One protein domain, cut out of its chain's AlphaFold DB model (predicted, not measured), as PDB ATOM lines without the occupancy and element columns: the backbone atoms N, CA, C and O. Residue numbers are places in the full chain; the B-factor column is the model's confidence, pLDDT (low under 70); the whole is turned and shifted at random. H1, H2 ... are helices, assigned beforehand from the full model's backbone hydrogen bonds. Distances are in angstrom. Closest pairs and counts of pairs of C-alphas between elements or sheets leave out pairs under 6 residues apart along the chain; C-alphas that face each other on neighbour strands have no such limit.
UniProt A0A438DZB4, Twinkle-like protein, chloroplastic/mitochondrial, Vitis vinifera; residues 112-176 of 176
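This is residues 112 to 176 of the 176 residues of the protein "Twinkle-like protein, chloroplastic/mitochondrial" of Vitis vinifera (UniProt A0A438DZB4). What does the printed part look like? It has little regular structure: a short turn, H1, comes early, a long loop of residues 125 to 144 leads to the one longer helix, H2, and residues 161 to 176 fold back from its end as a tail; residues 138 to 144 stick out. What is it made of? The 65 residues, all helix by class, have H1 then H2, only 20 residues in named elements, and no named strand. It is only just loose, close to compact, with a radius of gyration of the C-alphas of 13.1 A and spans of 36 by 28 by 21 A.

Where is H1? It is residues 121 to 124, from C-alpha 121 at (-17.902, -48.478, -21.043). Where is H2? It is residues 145 to 160, 22.3 A long, ending at C-alpha 160 at (-20.938, -36.404, -31.591).

Do the helices meet? H1 and H2 are apart. What do their backbones show? In H2 every O i to N i+4 pair is within hydrogen-bond range; H1 is too short for one, and its one O i to N i+3 pair is not within range.

How far does it reach? The C-alphas of Gly 125 and Asp 176, the two farthest apart, are 39.8 A apart. Is it unbroken? The printed part has no cut, and the link from H1 to H2 is long. Where is confidence low? The pLDDT is under 70 at residues 112 to 114 and 172 to 176.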
ATOM      1  N   PHE A 112     -28.410 -45.273 -36.851       51.84
ATOM      2  CA  PHE A 112     -28.558 -44.526 -35.587       51.84
ATOM      3  C   PHE A 112     -29.378 -45.256 -34.504       51.84
ATOM      4  O   PHE A 112     -29.441 -44.781 -33.372       51.84
ATOM      5  N   GLU A 113     -29.955 -46.427 -34.798       56.84
ATOM      6  CA  GLU A 113     -30.859 -47.146 -33.880       56.84
ATOM      7  C   GLU A 113     -30.161 -47.785 -32.667       56.84
ATOM      8  O   GLU A 113     -30.814 -48.154 -31.697       56.84
ATOM      9  N   LEU A 114     -28.826 -47.877 -32.672       63.44
ATOM     10  CA  LEU A 114     -28.045 -48.383 -31.531       63.44
ATOM     11  C   LEU A 114     -27.802 -47.326 -30.437       63.44
ATOM     12  O   LEU A 114     -27.255 -47.651 -29.379       63.44
ATOM     13  N   GLY A 115     -28.212 -46.076 -30.683       76.25
ATOM     14  CA  GLY A 115     -28.014 -44.946 -29.785       76.25
ATOM     15  C   GLY A 115     -26.569 -44.448 -29.729       76.25
ATOM     16  O   GLY A 115     -25.613 -45.105 -30.144       76.25
ATOM     17  N   VAL A 116     -26.395 -43.240 -29.201       87.69
ATOM     18  CA  VAL A 116     -25.089 -42.635 -28.956       87.69
ATOM     19  C   VAL A 116     -24.525 -43.153 -27.641       87.69
ATOM     20  O   VAL A 116     -25.209 -43.193 -26.616       87.69
ATOM     21  N   SER A 117     -23.247 -43.524 -27.663       89.31
ATOM     22  CA  SER A 117     -22.539 -43.939 -26.460       89.31
ATOM     23  C   SER A 117     -22.586 -42.861 -25.377       89.31
ATOM     24  O   SER A 117     -22.300 -41.691 -25.614       89.31
ATOM     25  N   THR A 118     -22.834 -43.294 -24.145       90.88
ATOM     26  CA  THR A 118     -22.804 -42.439 -22.949       90.88
ATOM     27  C   THR A 118     -21.396 -41.975 -22.548       90.88
ATOM     28  O   THR A 118     -21.234 -41.149 -21.652       90.88
ATOM     29  N   GLY A 119     -20.353 -42.533 -23.174       90.56
ATOM     30  CA  GLY A 119     -18.949 -42.346 -22.797       90.56
ATOM     31  C   GLY A 119     -18.467 -43.290 -21.688       90.56
ATOM     32  O   GLY A 119     -17.258 -43.460 -21.515       90.56
ATOM     33  N   TRP A 120     -19.371 -43.985 -20.987       93.81
ATOM     34  CA  TRP A 120     -19.013 -44.961 -19.957       93.81
ATOM     35  C   TRP A 120     -19.113 -46.392 -20.481       93.81
ATOM     36  O   TRP A 120     -20.197 -46.909 -20.741       93.81
ATOM     37  N   ARG A 121     -17.969 -47.085 -20.556       89.00
ATOM     38  CA  ARG A 121     -17.902 -48.478 -21.043       89.00
ATOM     39  C   ARG A 121     -18.827 -49.428 -20.280       89.00
ATOM     40  O   ARG A 121     -19.433 -50.291 -20.897       89.00
ATOM     41  N   GLY A 122     -18.942 -49.249 -18.962       88.44
ATOM     42  CA  GLY A 122     -19.810 -50.074 -18.117       88.44
ATOM     43  C   GLY A 122     -21.305 -49.832 -18.335       88.44
ATOM     44  O   GLY A 122     -22.102 -50.695 -17.987       88.44
ATOM     45  N   LEU A 123     -21.683 -48.693 -18.924       87.56
ATOM     46  CA  LEU A 123     -23.077 -48.341 -19.171       87.56
ATOM     47  C   LEU A 123     -23.500 -48.591 -20.618       87.56
ATOM     48  O   LEU A 123     -24.634 -48.982 -20.837       87.56
ATOM     49  N   ASN A 124     -22.597 -48.453 -21.592       85.00
ATOM     50  CA  ASN A 124     -22.917 -48.619 -23.018       85.00
ATOM     51  C   ASN A 124     -23.500 -49.997 -23.387       85.00
ATOM     52  O   ASN A 124     -24.176 -50.123 -24.402       85.00
ATOM     53  N   GLY A 125     -23.209 -51.038 -22.597       81.94
ATOM     54  CA  GLY A 125     -23.807 -52.367 -22.782       81.94
ATOM     55  C   GLY A 125     -25.240 -52.485 -22.248       81.94
ATOM     56  O   GLY A 125     -25.903 -53.480 -22.514       81.94
ATOM     57  N   LEU A 126     -25.698 -51.495 -21.481       86.62
ATOM     58  CA  LEU A 126     -27.013 -51.447 -20.840       86.62
ATOM     59  C   LEU A 126     -27.883 -50.311 -21.393       86.62
ATOM     60  O   LEU A 126     -29.100 -50.442 -21.426       86.62
ATOM     61  N   TYR A 127     -27.270 -49.194 -21.785       88.19
ATOM     62  CA  TYR A 127     -27.958 -47.987 -22.217       88.19
ATOM     63  C   TYR A 127     -27.079 -47.136 -23.143       88.19
ATOM     64  O   TYR A 127     -25.924 -46.841 -22.826       88.19
ATOM     65  N   ASN A 128     -27.673 -46.694 -24.251       90.38
ATOM     66  CA  ASN A 128     -27.158 -45.674 -25.162       90.38
ATOM     67  C   ASN A 128     -28.272 -44.653 -25.431       90.38
ATOM     68  O   ASN A 128     -29.453 -44.982 -25.356       90.38
ATOM     69  N   VAL A 129     -27.902 -43.414 -25.750       89.75
ATOM     70  CA  VAL A 129     -28.861 -42.315 -25.924       89.75
ATOM     71  C   VAL A 129     -29.401 -42.299 -27.350       89.75
ATOM     72  O   VAL A 129     -28.673 -41.961 -28.283       89.75
ATOM     73  N   VAL A 130     -30.676 -42.632 -27.534       89.12
ATOM     74  CA  VAL A 130     -31.334 -42.630 -28.848       89.12
ATOM     75  C   VAL A 130     -32.089 -41.306 -29.054       89.12
ATOM     76  O   VAL A 130     -32.904 -40.923 -28.210       89.12
ATOM     77  N   PRO A 131     -31.844 -40.569 -30.156       83.06
ATOM     78  CA  PRO A 131     -32.640 -39.392 -30.493       83.06
ATOM     79  C   PRO A 131     -34.134 -39.721 -30.605       83.06
ATOM     80  O   PRO A 131     -34.509 -40.687 -31.260       83.06
ATOM     81  N   GLY A 132     -34.993 -38.882 -30.023       78.62
ATOM     82  CA  GLY A 132     -36.451 -39.057 -30.074       78.62
ATOM     83  C   GLY A 132     -37.037 -39.905 -28.941       78.62
ATOM     84  O   GLY A 132     -38.256 -39.915 -28.775       78.62
ATOM     85  N   GLU A 133     -36.203 -40.546 -28.118       85.06
ATOM     86  CA  GLU A 133     -36.649 -41.273 -26.928       85.06
ATOM     87  C   GLU A 133     -36.662 -40.398 -25.665       85.06
ATOM     88  O   GLU A 133     -35.857 -39.480 -25.491       85.06
ATOM     89  N   LEU A 134     -37.564 -40.723 -24.733       87.19
ATOM     90  CA  LEU A 134     -37.605 -40.119 -23.402       87.19
ATOM     91  C   LEU A 134     -36.752 -40.939 -22.427       87.19
ATOM     92  O   LEU A 134     -37.124 -42.046 -22.048       87.19
ATOM     93  N   THR A 135     -35.647 -40.362 -21.955       89.25
ATOM     94  CA  THR A 135     -34.841 -40.942 -20.869       89.25
ATOM     95  C   THR A 135     -35.212 -40.304 -19.532       89.25
ATOM     96  O   THR A 135     -35.141 -39.086 -19.380       89.25
ATOM     97  N   VAL A 136     -35.567 -41.128 -18.541       91.62
ATOM     98  CA  VAL A 136     -35.899 -40.679 -17.180       91.62
ATOM     99  C   VAL A 136     -34.807 -41.117 -16.206       91.62
ATOM    100  O   VAL A 136     -34.551 -42.309 -16.053       91.62
ATOM    101  N   VAL A 137     -34.193 -40.158 -15.508       90.69
ATOM    102  CA  VAL A 137     -33.171 -40.410 -14.477       90.69
ATOM    103  C   VAL A 137     -33.781 -40.173 -13.099       90.69
ATOM    104  O   VAL A 137     -34.254 -39.080 -12.797       90.69
ATOM    105  N   THR A 138     -33.765 -41.192 -12.242       91.44
ATOM    106  CA  THR A 138     -34.352 -41.142 -10.896       91.44
ATOM    107  C   THR A 138     -33.418 -41.761  -9.856       91.44
ATOM    108  O   THR A 138     -32.478 -42.476 -10.188       91.44
ATOM    109  N   GLY A 139     -33.643 -41.443  -8.582       90.62
ATOM    110  CA  GLY A 139     -32.784 -41.834  -7.468       90.62
ATOM    111  C   GLY A 139     -33.009 -40.954  -6.241       90.62
ATOM    112  O   GLY A 139     -33.600 -39.875  -6.336       90.62
ATOM    113  N   VAL A 140     -32.519 -41.402  -5.084       92.31
ATOM    114  CA  VAL A 140     -32.700 -40.706  -3.798       92.31
ATOM    115  C   VAL A 140     -32.168 -39.261  -3.831       92.31
ATOM    116  O   VAL A 140     -31.286 -38.947  -4.636       92.31
ATOM    117  N   PRO A 141     -32.693 -38.332  -3.011       86.81
ATOM    118  CA  PRO A 141     -32.144 -36.978  -2.918       86.81
ATOM    119  C   PRO A 141     -30.632 -36.996  -2.644       86.81
ATOM    120  O   PRO A 141     -30.148 -37.858  -1.916       86.81
ATOM    121  N   ASN A 142     -29.894 -36.051  -3.236       84.31
ATOM    122  CA  ASN A 142     -28.436 -35.926  -3.097       84.31
ATOM    123  C   ASN A 142     -27.605 -37.133  -3.605       84.31
ATOM    124  O   ASN A 142     -26.482 -37.355  -3.165       84.31
ATOM    125  N   SER A 143     -28.149 -37.929  -4.534       90.06
ATOM    126  CA  SER A 143     -27.473 -39.104  -5.112       90.06
ATOM    127  C   SER A 143     -26.595 -38.819  -6.339       90.06
ATOM    128  O   SER A 143     -26.207 -39.763  -7.021       90.06
ATOM    129  N   GLY A 144     -26.353 -37.553  -6.685       89.19
ATOM    130  CA  GLY A 144     -25.527 -37.195  -7.843       89.19
ATOM    131  C   GLY A 144     -26.227 -37.238  -9.212       89.19
ATOM    132  O   GLY A 144     -25.565 -37.424 -10.229       89.19
ATOM    133  N   LYS A 145     -27.567 -37.154  -9.274       93.00
ATOM    134  CA  LYS A 145     -28.313 -37.262 -10.550       93.00
ATOM    135  C   LYS A 145     -28.003 -36.113 -11.502       93.00
ATOM    136  O   LYS A 145     -27.817 -36.357 -12.688       93.00
ATOM    137  N   SER A 146     -27.975 -34.888 -10.983       90.50
ATOM    138  CA  SER A 146     -27.720 -33.686 -11.777       90.50
ATOM    139  C   SER A 146     -26.308 -33.732 -12.354       90.50
ATOM    140  O   SER A 146     -26.137 -33.611 -13.559       90.50
ATOM    141  N   GLU A 147     -25.323 -34.071 -11.523       91.94
ATOM    142  CA  GLU A 147     -23.924 -34.237 -11.916       91.94
ATOM    143  C   GLU A 147     -23.752 -35.348 -12.958       91.94
ATOM    144  O   GLU A 147     -22.951 -35.228 -13.886       91.94
ATOM    145  N   TRP A 148     -24.513 -36.436 -12.823       93.44
ATOM    146  CA  TRP A 148     -24.506 -37.525 -13.792       93.44
ATOM    147  C   TRP A 148     -25.090 -37.098 -15.144       93.44
ATOM    148  O   TRP A 148     -24.503 -37.414 -16.181       93.44
ATOM    149  N   ILE A 149     -26.205 -36.360 -15.144       93.00
ATOM    150  CA  ILE A 149     -26.805 -35.809 -16.368       93.00
ATOM    151  C   ILE A 149     -25.819 -34.845 -17.030       93.00
ATOM    152  O   ILE A 149     -25.528 -35.007 -18.210       93.00
ATOM    153  N   ASP A 150     -25.240 -33.907 -16.281       92.69
ATOM    154  CA  ASP A 150     -24.283 -32.936 -16.817       92.69
ATOM    155  C   ASP A 150     -23.072 -33.630 -17.460       92.69
ATOM    156  O   ASP A 150     -22.687 -33.316 -18.591       92.69
ATOM    157  N   ALA A 151     -22.516 -34.649 -16.795       94.19
ATOM    158  CA  ALA A 151     -21.411 -35.436 -17.335       94.19
ATOM    159  C   ALA A 151     -21.799 -36.194 -18.617       94.19
ATOM    160  O   ALA A 151     -21.011 -36.244 -19.569       94.19
ATOM    161  N   LEU A 152     -23.012 -36.753 -18.672       94.44
ATOM    162  CA  LEU A 152     -23.535 -37.419 -19.863       94.44
ATOM    163  C   LEU A 152     -23.650 -36.436 -21.037       94.44
ATOM    164  O   LEU A 152     -23.185 -36.738 -22.136       94.44
ATOM    165  N   LEU A 153     -24.211 -35.246 -20.809       93.75
ATOM    166  CA  LEU A 153     -24.356 -34.217 -21.841       93.75
ATOM    167  C   LEU A 153     -22.996 -33.766 -22.384       93.75
ATOM    168  O   LEU A 153     -22.819 -33.670 -23.599       93.75
ATOM    169  N   CYS A 154     -22.005 -33.565 -21.509       94.00
ATOM    170  CA  CYS A 154     -20.637 -33.257 -21.922       94.00
ATOM    171  C   CYS A 154     -20.012 -34.381 -22.762       94.00
ATOM    172  O   CYS A 154     -19.379 -34.103 -23.783       94.00
ATOM    173  N   ASN A 155     -20.197 -35.645 -22.371       94.62
ATOM    174  CA  ASN A 155     -19.682 -36.792 -23.124       94.62
ATOM    175  C   ASN A 155     -20.297 -36.877 -24.528       94.62
ATOM    176  O   ASN A 155     -19.586 -37.132 -25.506       94.62
ATOM    177  N   ILE A 156     -21.601 -36.630 -24.647       93.56
ATOM    178  CA  ILE A 156     -22.304 -36.659 -25.934       93.56
ATOM    179  C   ILE A 156     -21.884 -35.470 -26.804       93.56
ATOM    180  O   ILE A 156     -21.543 -35.655 -27.971       93.56
ATOM    181  N   ASN A 157     -21.814 -34.262 -26.239       94.25
ATOM    182  CA  ASN A 157     -21.319 -33.093 -26.963       94.25
ATOM    183  C   ASN A 157     -19.893 -33.325 -27.488       94.25
ATOM    184  O   ASN A 157     -19.614 -33.083 -28.657       94.25
ATOM    185  N   ARG A 158     -19.003 -33.885 -26.663       93.44
ATOM    186  CA  ARG A 158     -17.623 -34.175 -27.067       93.44
ATOM    187  C   ARG A 158     -17.518 -35.256 -28.144       93.44
ATOM    188  O   ARG A 158     -16.610 -35.192 -28.968       93.44
ATOM    189  N   SER A 159     -18.371 -36.278 -28.100       89.69
ATOM    190  CA  SER A 159     -18.276 -37.431 -29.004       89.69
ATOM    191  C   SER A 159     -18.934 -37.190 -30.360       89.69
ATOM    192  O   SER A 159     -18.358 -37.559 -31.379       89.69
ATOM    193  N   VAL A 160     -20.115 -36.568 -30.379       90.75
ATOM    194  CA  VAL A 160     -20.938 -36.404 -31.591       90.75
ATOM    195  C   VAL A 160     -21.402 -34.964 -31.832       90.75
ATOM    196  O   VAL A 160     -22.134 -34.709 -32.784       90.75
ATOM    197  N   GLY A 161     -20.984 -34.007 -31.000       91.62
ATOM    198  CA  GLY A 161     -21.222 -32.580 -31.240       91.62
ATOM    199  C   GLY A 161     -22.639 -32.093 -30.937       91.62
ATOM    200  O   GLY A 161     -23.027 -31.042 -31.441       91.62
ATOM    201  N   TRP A 162     -23.438 -32.829 -30.157       92.38
ATOM    202  CA  TRP A 162     -24.818 -32.417 -29.869       92.38
ATOM    203  C   TRP A 162     -24.891 -31.162 -29.004       92.38
ATOM    204  O   TRP A 162     -24.179 -31.027 -28.009       92.38
ATOM    205  N   SER A 163     -25.821 -30.283 -29.360       91.56
ATOM    206  CA  SER A 163     -26.184 -29.102 -28.580       91.56
ATOM    207  C   SER A 163     -27.427 -29.392 -27.746       91.56
ATOM    208  O   SER A 163     -28.379 -29.996 -28.239       91.56
ATOM    209  N   PHE A 164     -27.438 -28.926 -26.499       90.88
ATOM    210  CA  PHE A 164     -28.510 -29.204 -25.547       90.88
ATOM    211  C   PHE A 164     -29.161 -27.920 -25.043       90.88
ATOM    212  O   PHE A 164     -28.479 -26.937 -24.754       90.88
ATOM    213  N   ALA A 165     -30.485 -27.953 -24.898       90.81
ATOM    214  CA  ALA A 165     -31.229 -26.963 -24.134       90.81
ATOM    215  C   ALA A 165     -31.421 -27.493 -22.708       90.81
ATOM    216  O   ALA A 165     -31.972 -28.576 -22.515       90.81
ATOM    217  N   LEU A 166     -30.963 -26.731 -21.716       88.75
ATOM    218  CA  LEU A 166     -31.067 -27.081 -20.303       88.75
ATOM    219  C   LEU A 166     -32.148 -26.237 -19.631       88.75
ATOM    220  O   LEU A 166     -32.122 -25.011 -19.697       88.75
ATOM    221  N   CYS A 167     -33.079 -26.903 -18.953       87.50
ATOM    222  CA  CYS A 167     -34.064 -26.269 -18.086       87.50
ATOM    223  C   CYS A 167     -33.897 -26.849 -16.681       87.50
ATOM    224  O   CYS A 167     -34.314 -27.976 -16.421       87.50
ATOM    225  N   SER A 168     -33.245 -26.097 -15.793       83.25
ATOM    226  CA  SER A 168     -33.103 -26.468 -14.385       83.25
ATOM    227  C   SER A 168     -33.987 -25.572 -13.530       83.25
ATOM    228  O   SER A 168     -33.869 -24.350 -13.580       83.25
ATOM    229  N   MET A 169     -34.869 -26.188 -12.743       82.56
ATOM    230  CA  MET A 169     -35.704 -25.486 -11.761       82.56
ATOM    231  C   MET A 169     -35.001 -25.323 -10.405       82.56
ATOM    232  O   MET A 169     -35.492 -24.601  -9.542       82.56
ATOM    233  N   GLU A 170     -33.866 -26.000 -10.214       73.94
ATOM    234  CA  GLU A 170     -33.107 -26.008  -8.958       73.94
ATOM    235  C   GLU A 170     -31.857 -25.121  -9.036       73.94
ATOM    236  O   GLU A 170     -31.507 -24.459  -8.057       73.94
ATOM    237  N   ASN A 171     -31.212 -25.043 -10.205       70.31
ATOM    238  CA  ASN A 171     -29.989 -24.263 -10.385       70.31
ATOM    239  C   ASN A 171     -30.296 -22.860 -10.912       70.31
ATOM    240  O   ASN A 171     -30.955 -22.686 -11.936       70.31
ATOM    241  N   LYS A 172     -29.754 -21.841 -10.238       63.44
ATOM    242  CA  LYS A 172     -29.753 -20.470 -10.756       63.44
ATOM    243  C   LYS A 172     -28.675 -20.338 -11.824       63.44
ATOM    244  O   LYS A 172     -27.518 -20.663 -11.571       63.44
ATOM    245  N   VAL A 173     -29.049 -19.818 -12.990       64.19
ATOM    246  CA  VAL A 173     -28.079 -19.405 -14.008       64.19
ATOM    247  C   VAL A 173     -27.321 -18.200 -13.451       64.19
ATOM    248  O   VAL A 173     -27.921 -17.154 -13.202       64.19
ATOM    249  N   VAL A 174     -26.024 -18.363 -13.193       57.22
ATOM    250  CA  VAL A 174     -25.140 -17.236 -12.886       57.22
ATOM    251  C   VAL A 174     -24.725 -16.645 -14.226       57.22
ATOM    252  O   VAL A 174     -24.101 -17.327 -15.036       57.22
ATOM    253  N   TYR A 175     -25.149 -15.413 -14.484       47.12
ATOM    254  CA  TYR A 175     -24.626 -14.622 -15.591       47.12
ATOM    255  C   TYR A 175     -23.377 -13.904 -15.074       47.12
ATOM    256  O   TYR A 175     -23.499 -13.122 -14.129       47.12
ATOM    257  N   ASP A 176     -22.219 -14.197 -15.666       41.78
ATOM    258  CA  ASP A 176     -21.046 -13.313 -15.618       41.78
ATOM    259  C   ASP A 176     -21.161 -12.239 -16.712       41.78
ATOM    260  O   ASP A 176     -21.620 -12.579 -17.832       41.78
TER     261      ASP A 176